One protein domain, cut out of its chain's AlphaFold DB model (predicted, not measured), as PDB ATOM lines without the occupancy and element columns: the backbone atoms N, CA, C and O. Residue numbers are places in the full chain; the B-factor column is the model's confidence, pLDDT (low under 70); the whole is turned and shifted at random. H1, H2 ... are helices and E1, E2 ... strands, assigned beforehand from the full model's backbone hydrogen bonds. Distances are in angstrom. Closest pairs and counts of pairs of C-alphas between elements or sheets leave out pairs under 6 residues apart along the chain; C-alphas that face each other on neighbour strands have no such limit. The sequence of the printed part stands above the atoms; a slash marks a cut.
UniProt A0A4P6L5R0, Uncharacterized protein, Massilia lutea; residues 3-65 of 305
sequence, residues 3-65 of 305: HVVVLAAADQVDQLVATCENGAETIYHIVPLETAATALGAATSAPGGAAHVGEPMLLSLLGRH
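AT A GLANCE: This is residues 3 to 65 of the 305 residues of an uncharacterized protein of Massilia lutea (UniProt A0A4P6L5R0). Two parallel strands, E1 and E2, lie side by side as a narrow ribbon, with the helix H1 packed by its first residues on E2; beyond the ribbon's end at residues 8 and 32, where E2 is followed at once by H2, come two helices, H2 and H3, running the same way and loosely side by side. A long loop between H2 and H3, residues 40 to 53, swings out at the far end from the link between H1 and E2. The printed part has 63 residues, with three named helices and two named strands in the order E1, H1, E2, H2, H3; the sheet's order is E1, E2, all parallel, and the class is mixed, helices and strands. The whole is only just loose, close to compact, with a radius of gyration of the C-alphas of 13.0 A, and spans 38 by 26 by 15 A.

IN THESE COORDINATES: E1 is residues 3 to 8, 15.8 A from first to last C-alpha, beginning at C-alpha 3 at (172.580, 157.920, 162.001). E2 is residues 26 to 32, 19.5 A, ending at C-alpha 32 at (156.691, 153.826, 160.989). H1 is residues 13 to 19, 10.0 A, and H2 is residues 33 to 39, 9.9 A. H3, the longest helix, is residues 54 to 64, 15.4 A, ending at C-alpha 64 at (166.141, 142.714, 146.053).

HOW THE PARTS SIT: E1 and E2 are parallel neighbours, with 27 degrees between their directions. The C-alphas of Val 5 and His 29 face each other at 4.7 A. N 6 and O 29 are within hydrogen-bond range at 2.9 A, and so are N 29 and O 4 at 2.8 A. E1, H1 and E2 form a strand-helix-strand unit, two parallel neighbour strands with a helix between them along the chain, and its crossover is right-handed. The closest C-alphas of H1 and E2 are those of Val 13 and Ile 30, 6.7 A. E1 and H1 are near each other, with 5 pairs of C-alphas within 10 A. The closest C-alphas of E1 and H2 are those of Leu 7 and Leu 33, 5.4 A. H2 and H3 are close but not clearly touching, the closest C-alphas being those of Ala 37 and Met 57, 6.1 A. They run the same way at a shallow tilt of 32 degrees. H3 is apart from E1, E2 and H1, and H1 is apart from H2. In H1, H2 and H3 every O i to N i+4 pair is within hydrogen-bond range.

THE WHOLE: The two C-alphas farthest apart are those of Ala 24 and Pro 47, 41.2 A. The printed part has no cut. The links from E1 to H1 and from E2 to H2 are tight, that from H1 to E2 is short, and that from H2 to H3, 14 residues, is long. The mean pLDDT of the printed part is 75.8, and residues 42 to 53 are under 70.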
ATOM      1  N   HIS A   3     174.017 157.865 162.251       86.88
ATOM      2  CA  HIS A   3     172.580 157.920 162.001       86.88
ATOM      3  C   HIS A   3     171.992 156.529 162.189       86.88
ATOM      4  O   HIS A   3     172.359 155.599 161.471       86.88
ATOM      5  N   VAL A   4     171.083 156.394 163.148       84.75
ATOM      6  CA  VAL A   4     170.399 155.135 163.439       84.75
ATOM      7  C   VAL A   4     168.950 155.286 163.010       84.75
ATOM      8  O   VAL A   4     168.218 156.098 163.566       84.75
ATOM      9  N   VAL A   5     168.542 154.517 162.002       86.06
ATOM     10  CA  VAL A   5     167.143 154.455 161.576       86.06
ATOM     11  C   VAL A   5     166.481 153.286 162.291       86.06
ATOM     12  O   VAL A   5     166.926 152.147 162.154       86.06
ATOM     13  N   VAL A   6     165.426 153.569 163.047       84.94
ATOM     14  CA  VAL A   6     164.640 152.564 163.765       84.94
ATOM     15  C   VAL A   6     163.287 152.443 163.077       84.94
ATOM     16  O   VAL A   6     162.546 153.419 162.976       84.94
ATOM     17  N   LEU A   7     162.975 151.242 162.595       84.19
ATOM     18  CA  LEU A   7     161.669 150.917 162.032       84.19
ATOM     19  C   LEU A   7     160.805 150.306 163.134       84.19
ATOM     20  O   LEU A   7     161.165 149.261 163.678       84.19
ATOM     21  N   ALA A   8     159.692 150.952 163.466       82.94
ATOM     22  CA  ALA A   8     158.807 150.527 164.550       82.94
ATOM     23  C   ALA A   8     157.343 150.490 164.097       82.94
ATOM     24  O   ALA A   8     156.960 151.168 163.142       82.94
ATOM     25  N   ALA A   9     156.526 149.690 164.783       81.06
ATOM     26  CA  ALA A   9     155.081 149.691 164.584       81.06
ATOM     27  C   ALA A   9     154.488 151.045 165.007       81.06
ATOM     28  O   ALA A   9     154.983 151.670 165.950       81.06
ATOM     29  N   ALA A  10     153.448 151.506 164.306       78.56
ATOM     30  CA  ALA A  10     152.899 152.854 164.474       78.56
ATOM     31  C   ALA A  10     152.459 153.193 165.916       78.56
ATOM     32  O   ALA A  10     152.517 154.352 166.312       78.56
ATOM     33  N   ASP A  11     152.066 152.197 166.710       80.19
ATOM     34  CA  ASP A  11     151.663 152.326 168.116       80.19
ATOM     35  C   ASP A  11     152.838 152.531 169.092       80.19
ATOM     36  O   ASP A  11     152.643 153.021 170.203       80.19
ATOM     37  N   GLN A  12     154.061 152.186 168.683       79.88
ATOM     38  CA  GLN A  12     155.272 152.278 169.507       79.88
ATOM     39  C   GLN A  12     156.145 153.492 169.166       79.88
ATOM     40  O   GLN A  12     157.059 153.820 169.925       79.88
ATOM     41  N   VAL A  13     155.870 154.175 168.050       82.19
ATOM     42  CA  VAL A  13     156.673 155.310 167.563       82.19
ATOM     43  C   VAL A  13     156.740 156.434 168.598       82.19
ATOM     44  O   VAL A  13     157.839 156.864 168.939       82.19
ATOM     45  N   ASP A  14     155.607 156.855 169.166       82.44
ATOM     46  CA  ASP A  14     155.569 157.972 170.122       82.44
ATOM     47  C   ASP A  14     156.317 157.656 171.429       82.44
ATOM     48  O   ASP A  14     156.988 158.518 172.000       82.44
ATOM     49  N   GLN A  15     156.265 156.399 171.881       83.19
ATOM     50  CA  GLN A  15     156.989 155.946 173.075       83.19
ATOM     51  C   GLN A  15     158.505 155.890 172.838       83.19
ATOM     52  O   GLN A  15     159.290 156.276 173.706       83.19
ATOM     53  N   LEU A  16     158.927 155.441 171.653       80.94
ATOM     54  CA  LEU A  16     160.336 155.384 171.264       80.94
ATOM     55  C   LEU A  16     160.920 156.781 171.044       80.94
ATOM     56  O   LEU A  16     162.043 157.032 171.469       80.94
ATOM     57  N   VAL A  17     160.160 157.712 170.462       84.19
ATOM     58  CA  VAL A  17     160.586 159.114 170.296       84.19
ATOM     59  C   VAL A  17     160.790 159.791 171.652       84.19
ATOM     60  O   VAL A  17     161.750 160.536 171.822       84.19
ATOM     61  N   ALA A  18     159.933 159.497 172.635       82.00
ATOM     62  CA  ALA A  18     160.075 160.027 173.988       82.00
ATOM     63  C   ALA A  18     161.269 159.431 174.763       82.00
ATOM     64  O   ALA A  18     161.749 160.051 175.707       82.00
ATOM     65  N   THR A  19     161.741 158.239 174.383       82.94
ATOM     66  CA  THR A  19     162.807 157.514 175.099       82.94
ATOM     67  C   THR A  19     164.180 157.660 174.427       82.94
ATOM     68  O   THR A  19     165.210 157.614 175.096       82.94
ATOM     69  N   CYS A  20     164.223 157.837 173.104       81.50
ATOM     70  CA  CYS A  20     165.457 157.955 172.328       81.50
ATOM     71  C   CYS A  20     165.832 159.427 172.100       81.50
ATOM     72  O   CYS A  20     165.448 160.032 171.099       81.50
ATOM     73  N   GLU A  21     166.629 159.996 173.004       78.50
ATOM     74  CA  GLU A  21     167.164 161.351 172.847       78.50
ATOM     75  C   GLU A  21     168.358 161.393 171.877       78.50
ATOM     76  O   GLU A  21     169.243 160.533 171.884       78.50
ATOM     77  N   ASN A  22     168.401 162.432 171.040       83.44
ATOM     78  CA  ASN A  22     169.512 162.668 170.121       83.44
ATOM     79  C   ASN A  22     170.728 163.210 170.880       83.44
ATOM     80  O   ASN A  22     170.652 164.250 171.531       83.44
ATOM     81  N   GLY A  23     171.861 162.518 170.762       81.56
ATOM     82  CA  GLY A  23     173.115 162.886 171.418       81.56
ATOM     83  C   GLY A  23     174.129 163.518 170.464       81.56
ATOM     84  O   GLY A  23     173.953 163.539 169.247       81.56
ATOM     85  N   ALA A  24     175.258 163.975 171.014       77.75
ATOM     86  CA  ALA A  24     176.360 164.541 170.227       77.75
ATOM     87  C   ALA A  24     176.985 163.532 169.238       77.75
ATOM     88  O   ALA A  24     177.545 163.924 168.215       77.75
ATOM     89  N   GLU A  25     176.869 162.229 169.516       81.62
ATOM     90  CA  GLU A  25     177.459 161.171 168.689       81.62
ATOM     91  C   GLU A  25     176.440 160.386 167.853       81.62
ATOM     92  O   GLU A  25     176.826 159.856 166.809       81.62
ATOM     93  N   THR A  26     175.158 160.351 168.245       85.69
ATOM     94  CA  THR A  26     174.120 159.521 167.603       85.69
ATOM     95  C   THR A  26     172.820 160.295 167.397       85.69
ATOM     96  O   THR A  26     172.307 160.906 168.331       85.69
ATOM     97  N   ILE A  27     172.280 160.223 166.177       86.44
ATOM     98  CA  ILE A  27     170.979 160.784 165.798       86.44
ATOM     99  C   ILE A  27     170.042 159.630 165.438       86.44
ATOM    100  O   ILE A  27     170.338 158.854 164.523       86.44
ATOM    101  N   TYR A  28     168.911 159.543 166.133       85.81
ATOM    102  CA  TYR A  28     167.869 158.549 165.911       85.81
ATOM    103  C   TYR A  28     166.793 159.089 164.969       85.81
ATOM    104  O   TYR A  28     166.226 160.159 165.184       85.81
ATOM    105  N   HIS A  29     166.487 158.314 163.931       86.50
ATOM    106  CA  HIS A  29     165.385 158.553 163.003       86.50
ATOM    107  C   HIS A  29     164.380 157.416 163.148       86.50
ATOM    108  O   HIS A  29     164.632 156.304 162.687       86.50
ATOM    109  N   ILE A  30     163.257 157.674 163.811       86.38
ATOM    110  CA  ILE A  30     162.218 156.664 164.036       86.38
ATOM    111  C   ILE A  30     161.168 156.805 162.933       86.38
ATOM    112  O   ILE A  30     160.582 157.874 162.766       86.38
ATOM    113  N   VAL A  31     160.956 155.739 162.161       85.81
ATOM    114  CA  VAL A  31     160.040 155.728 161.013       85.81
ATOM    115  C   VAL A  31     159.017 154.598 161.184       85.81
ATOM    116  O   VAL A  31     159.419 153.465 161.467       85.81
ATOM    117  N   PRO A  32     157.709 154.869 160.994       84.81
ATOM    118  CA  PRO A  32     156.691 153.826 160.989       84.81
ATOM    119  C   PRO A  32     156.967 152.757 159.926       84.81
ATOM    120  O   PRO A  32     157.347 153.045 158.788       84.81
ATOM    121  N   LEU A  33     156.756 151.497 160.282       79.31
ATOM    122  CA  LEU A  33     157.032 150.357 159.412       79.31
ATOM    123  C   LEU A  33     156.186 150.383 158.124       79.31
ATOM    124  O   LEU A  33     156.646 149.976 157.059       79.31
ATOM    125  N   GLU A  34     154.966 150.912 158.193       78.12
ATOM    126  CA  GLU A  34     154.024 151.007 157.077       78.12
ATOM    127  C   GLU A  34     154.457 152.063 156.052       78.12
ATOM    128  O   GLU A  34     154.349 151.851 154.838       78.12
ATOM    129  N   THR A  35     154.990 153.196 156.518       80.44
ATOM    130  CA  THR A  35     155.501 154.255 155.635       80.44
ATOM    131  C   THR A  35     156.793 153.813 154.952       80.44
ATOM    132  O   THR A  35     156.984 154.062 153.762       80.44
ATOM    133  N   ALA A  36     157.643 153.062 155.653       78.31
ATOM    134  CA  ALA A  36     158.831 152.462 155.058       78.31
ATOM    135  C   ALA A  36     158.481 151.352 154.044       78.31
ATOM    136  O   ALA A  36     159.050 151.314 152.951       78.31
ATOM    137  N   ALA A  37     157.520 150.476 154.356       76.38
ATOM    138  CA  ALA A  37     157.096 149.395 153.463       76.38
ATOM    139  C   ALA A  37     156.475 149.922 152.156       76.38
ATOM    140  O   ALA A  37     156.774 149.410 151.073       76.38
ATOM    141  N   THR A  38     155.662 150.979 152.246       76.31
ATOM    142  CA  THR A  38     155.076 151.649 151.073       76.31
ATOM    143  C   THR A  38     156.137 152.351 150.228       76.31
ATOM    144  O   THR A  38     156.146 152.169 149.011       76.31
ATOM    145  N   ALA A  39     157.082 153.066 150.846       78.56
ATOM    146  CA  ALA A  39     158.194 153.700 150.135       78.56
ATOM    147  C   ALA A  39     159.081 152.686 149.387       78.56
ATOM    148  O   ALA A  39     159.593 152.977 148.308       78.56
ATOM    149  N   LEU A  40     159.235 151.477 149.933       74.38
ATOM    150  CA  LEU A  40     160.029 150.401 149.337       74.38
ATOM    151  C   LEU A  40     159.233 149.522 148.356       74.38
ATOM    152  O   LEU A  40     159.802 148.614 147.748       74.38
ATOM    153  N   GLY A  41     157.936 149.778 148.153       70.50
ATOM    154  CA  GLY A  41     157.090 148.998 147.244       70.50
ATOM    155  C   GLY A  41     157.004 147.517 147.627       70.50
ATOM    156  O   GLY A  41     156.957 146.656 146.743       70.50
ATOM    157  N   ALA A  42     157.074 147.217 148.927       68.00
ATOM    158  CA  ALA A  42     156.825 145.889 149.466       68.00
ATOM    159  C   ALA A  42     155.307 145.704 149.594       68.00
ATOM    160  O   ALA A  42     154.621 146.552 150.160       68.00
ATOM    161  N   ALA A  43     154.763 144.621 149.035       59.19
ATOM    162  CA  ALA A  43     153.329 144.366 149.090       59.19
ATOM    163  C   ALA A  43     152.900 144.081 150.541       59.19
ATOM    164  O   ALA A  43     153.135 142.996 151.066       59.19
ATOM    165  N   THR A  44     152.244 145.048 151.185       56.84
ATOM    166  CA  THR A  44     151.626 144.965 152.526       56.84
ATOM    167  C   THR A  44     150.325 144.152 152.528       56.84
ATOM    168  O   THR A  44     149.382 144.433 153.260       56.84
ATOM    169  N   SER A  45     150.231 143.125 151.689       52.59
ATOM    170  CA  SER A  45     149.036 142.292 151.548       52.59
ATOM    171  C   SER A  45     149.122 141.048 152.436       52.59
ATOM    172  O   SER A  45     149.112 139.924 151.939       52.59
ATOM    173  N   ALA A  46     149.213 141.251 153.752       48.72
ATOM    174  CA  ALA A  46     148.926 140.222 154.747       48.72
ATOM    175  C   ALA A  46     147.863 140.774 155.718       48.72
ATOM    176  O   ALA A  46     148.102 141.804 156.352       48.72
ATOM    177  N   PRO A  47     146.671 140.158 155.821       43.12
ATOM    178  CA  PRO A  47     145.629 140.624 156.725       43.12
ATOM    179  C   PRO A  47     145.994 140.215 158.155       43.12
ATOM    180  O   PRO A  47     145.747 139.087 158.569       43.12
ATOM    181  N   GLY A  48     146.617 141.125 158.903       49.44
ATOM    182  CA  GLY A  48     146.944 140.879 160.305       49.44
ATOM    183  C   GLY A  48     148.006 141.816 160.861       49.44
ATOM    184  O   GLY A  48     149.126 141.377 161.062       49.44
ATOM    185  N   GLY A  49     147.633 143.069 161.137       52.94
ATOM    186  CA  GLY A  49     148.354 143.986 162.033       52.94
ATOM    187  C   GLY A  49     149.786 144.395 161.646       52.94
ATOM    188  O   GLY A  49     150.545 143.666 161.014       52.94
ATOM    189  N   ALA A  50     150.194 145.578 162.104       52.50
ATOM    190  CA  ALA A  50     151.554 146.110 161.945       52.50
ATOM    191  C   ALA A  50     152.663 145.142 162.422       52.50
ATOM    192  O   ALA A  50     153.780 145.172 161.908       52.50
ATOM    193  N   ALA A  51     152.340 144.228 163.349       55.31
ATOM    194  CA  ALA A  51     153.266 143.257 163.933       55.31
ATOM    195  C   ALA A  51     153.852 142.239 162.931       55.31
ATOM    196  O   ALA A  51     154.945 141.727 163.165       55.31
ATOM    197  N   HIS A  52     153.178 141.962 161.808       60.84
ATOM    198  CA  HIS A  52     153.630 140.975 160.815       60.84
ATOM    199  C   HIS A  52     154.135 141.592 159.506       60.84
ATOM    200  O   HIS A  52     154.453 140.861 158.574       60.84
ATOM    201  N   VAL A  53     154.242 142.922 159.415       68.00
ATOM    202  CA  VAL A  53     154.746 143.610 158.210       68.00
ATOM    203  C   VAL A  53     156.280 143.573 158.135       68.00
ATOM    204  O   VAL A  53     156.851 143.651 157.048       68.00
ATOM    205  N   GLY A  54     156.960 143.383 159.271       71.62
ATOM    206  CA  GLY A  54     158.420 143.479 159.352       71.62
ATOM    207  C   GLY A  54     159.133 142.361 158.596       71.62
ATOM    208  O   GLY A  54     160.068 142.620 157.845       71.62
ATOM    209  N   GLU A  55     158.650 141.128 158.732       75.25
ATOM    210  CA  GLU A  55     159.205 139.953 158.058       75.25
ATOM    211  C   GLU A  55     159.033 139.972 156.525       75.25
ATOM    212  O   GLU A  55     160.038 139.830 155.830       75.25
ATOM    213  N   PRO A  56     157.840 140.205 155.939       74.94
ATOM    214  CA  PRO A  56     157.691 140.292 154.486       74.94
ATOM    215  C   PRO A  56     158.425 141.503 153.901       74.94
ATOM    216  O   PRO A  56     158.979 141.406 152.805       74.94
ATOM    217  N   MET A  57     158.496 142.624 154.628       77.56
ATOM    218  CA  MET A  57     159.310 143.772 154.233       77.56
ATOM    219  C   MET A  57     160.796 143.398 154.200       77.56
ATOM    220  O   MET A  57     161.447 143.603 153.174       77.56
ATOM    221  N   LEU A  58     161.315 142.790 155.271       79.62
ATOM    222  CA  LEU A  58     162.693 142.311 155.358       79.62
ATOM    223  C   LEU A  58     162.995 141.304 154.239       79.62
ATOM    224  O   LEU A  58     163.987 141.463 153.534       79.62
ATOM    225  N   LEU A  59     162.121 140.323 154.005       79.25
ATOM    226  CA  LEU A  59     162.271 139.330 152.936       79.25
ATOM    227  C   LEU A  59     162.248 139.964 151.544       79.25
ATOM    228  O   LEU A  59     163.043 139.584 150.686       79.25
ATOM    229  N   SER A  60     161.383 140.951 151.308       78.25
ATOM    230  CA  SER A  60     161.355 141.684 150.038       78.25
ATOM    231  C   SER A  60     162.637 142.493 149.815       78.25
ATOM    232  O   SER A  60     163.141 142.561 148.692       78.25
ATOM    233  N   LEU A  61     163.204 143.053 150.888       80.56
ATOM    234  CA  LEU A  61     164.446 143.813 150.849       80.56
ATOM    235  C   LEU A  61     165.639 142.881 150.633       80.56
ATOM    236  O   LEU A  61     166.445 143.152 149.750       80.56
ATOM    237  N   LEU A  62     165.708 141.744 151.333       79.25
ATOM    238  CA  LEU A  62     166.733 140.716 151.116       79.25
ATOM    239  C   LEU A  62     166.632 140.081 149.724       79.25
ATOM    240  O   LEU A  62     167.654 139.761 149.124       79.25
ATOM    241  N   GLY A  63     165.421 139.920 149.189       75.62
ATOM    242  CA  GLY A  63     165.204 139.411 147.836       75.62
ATOM    243  C   GLY A  63     165.710 140.364 146.749       75.62
ATOM    244  O   GLY A  63     166.189 139.908 145.713       75.62
ATOM    245  N   ARG A  64     165.639 141.682 146.981       77.88
ATOM    246  CA  ARG A  64     166.141 142.714 146.053       77.88
ATOM    247  C   ARG A  64     167.618 143.046 146.267       77.88
ATOM    248  O   ARG A  64     168.333 143.315 145.306       77.88
ATOM    249  N   HIS A  65     168.066 143.017 147.515       72.94
ATOM    250  CA  HIS A  65     169.403 143.395 147.952       72.94
ATOM    251  C   HIS A  65     169.962 142.311 148.869       72.94
ATOM    252  O   HIS A  65     170.051 142.478 150.085       72.94
TER     253      HIS A  65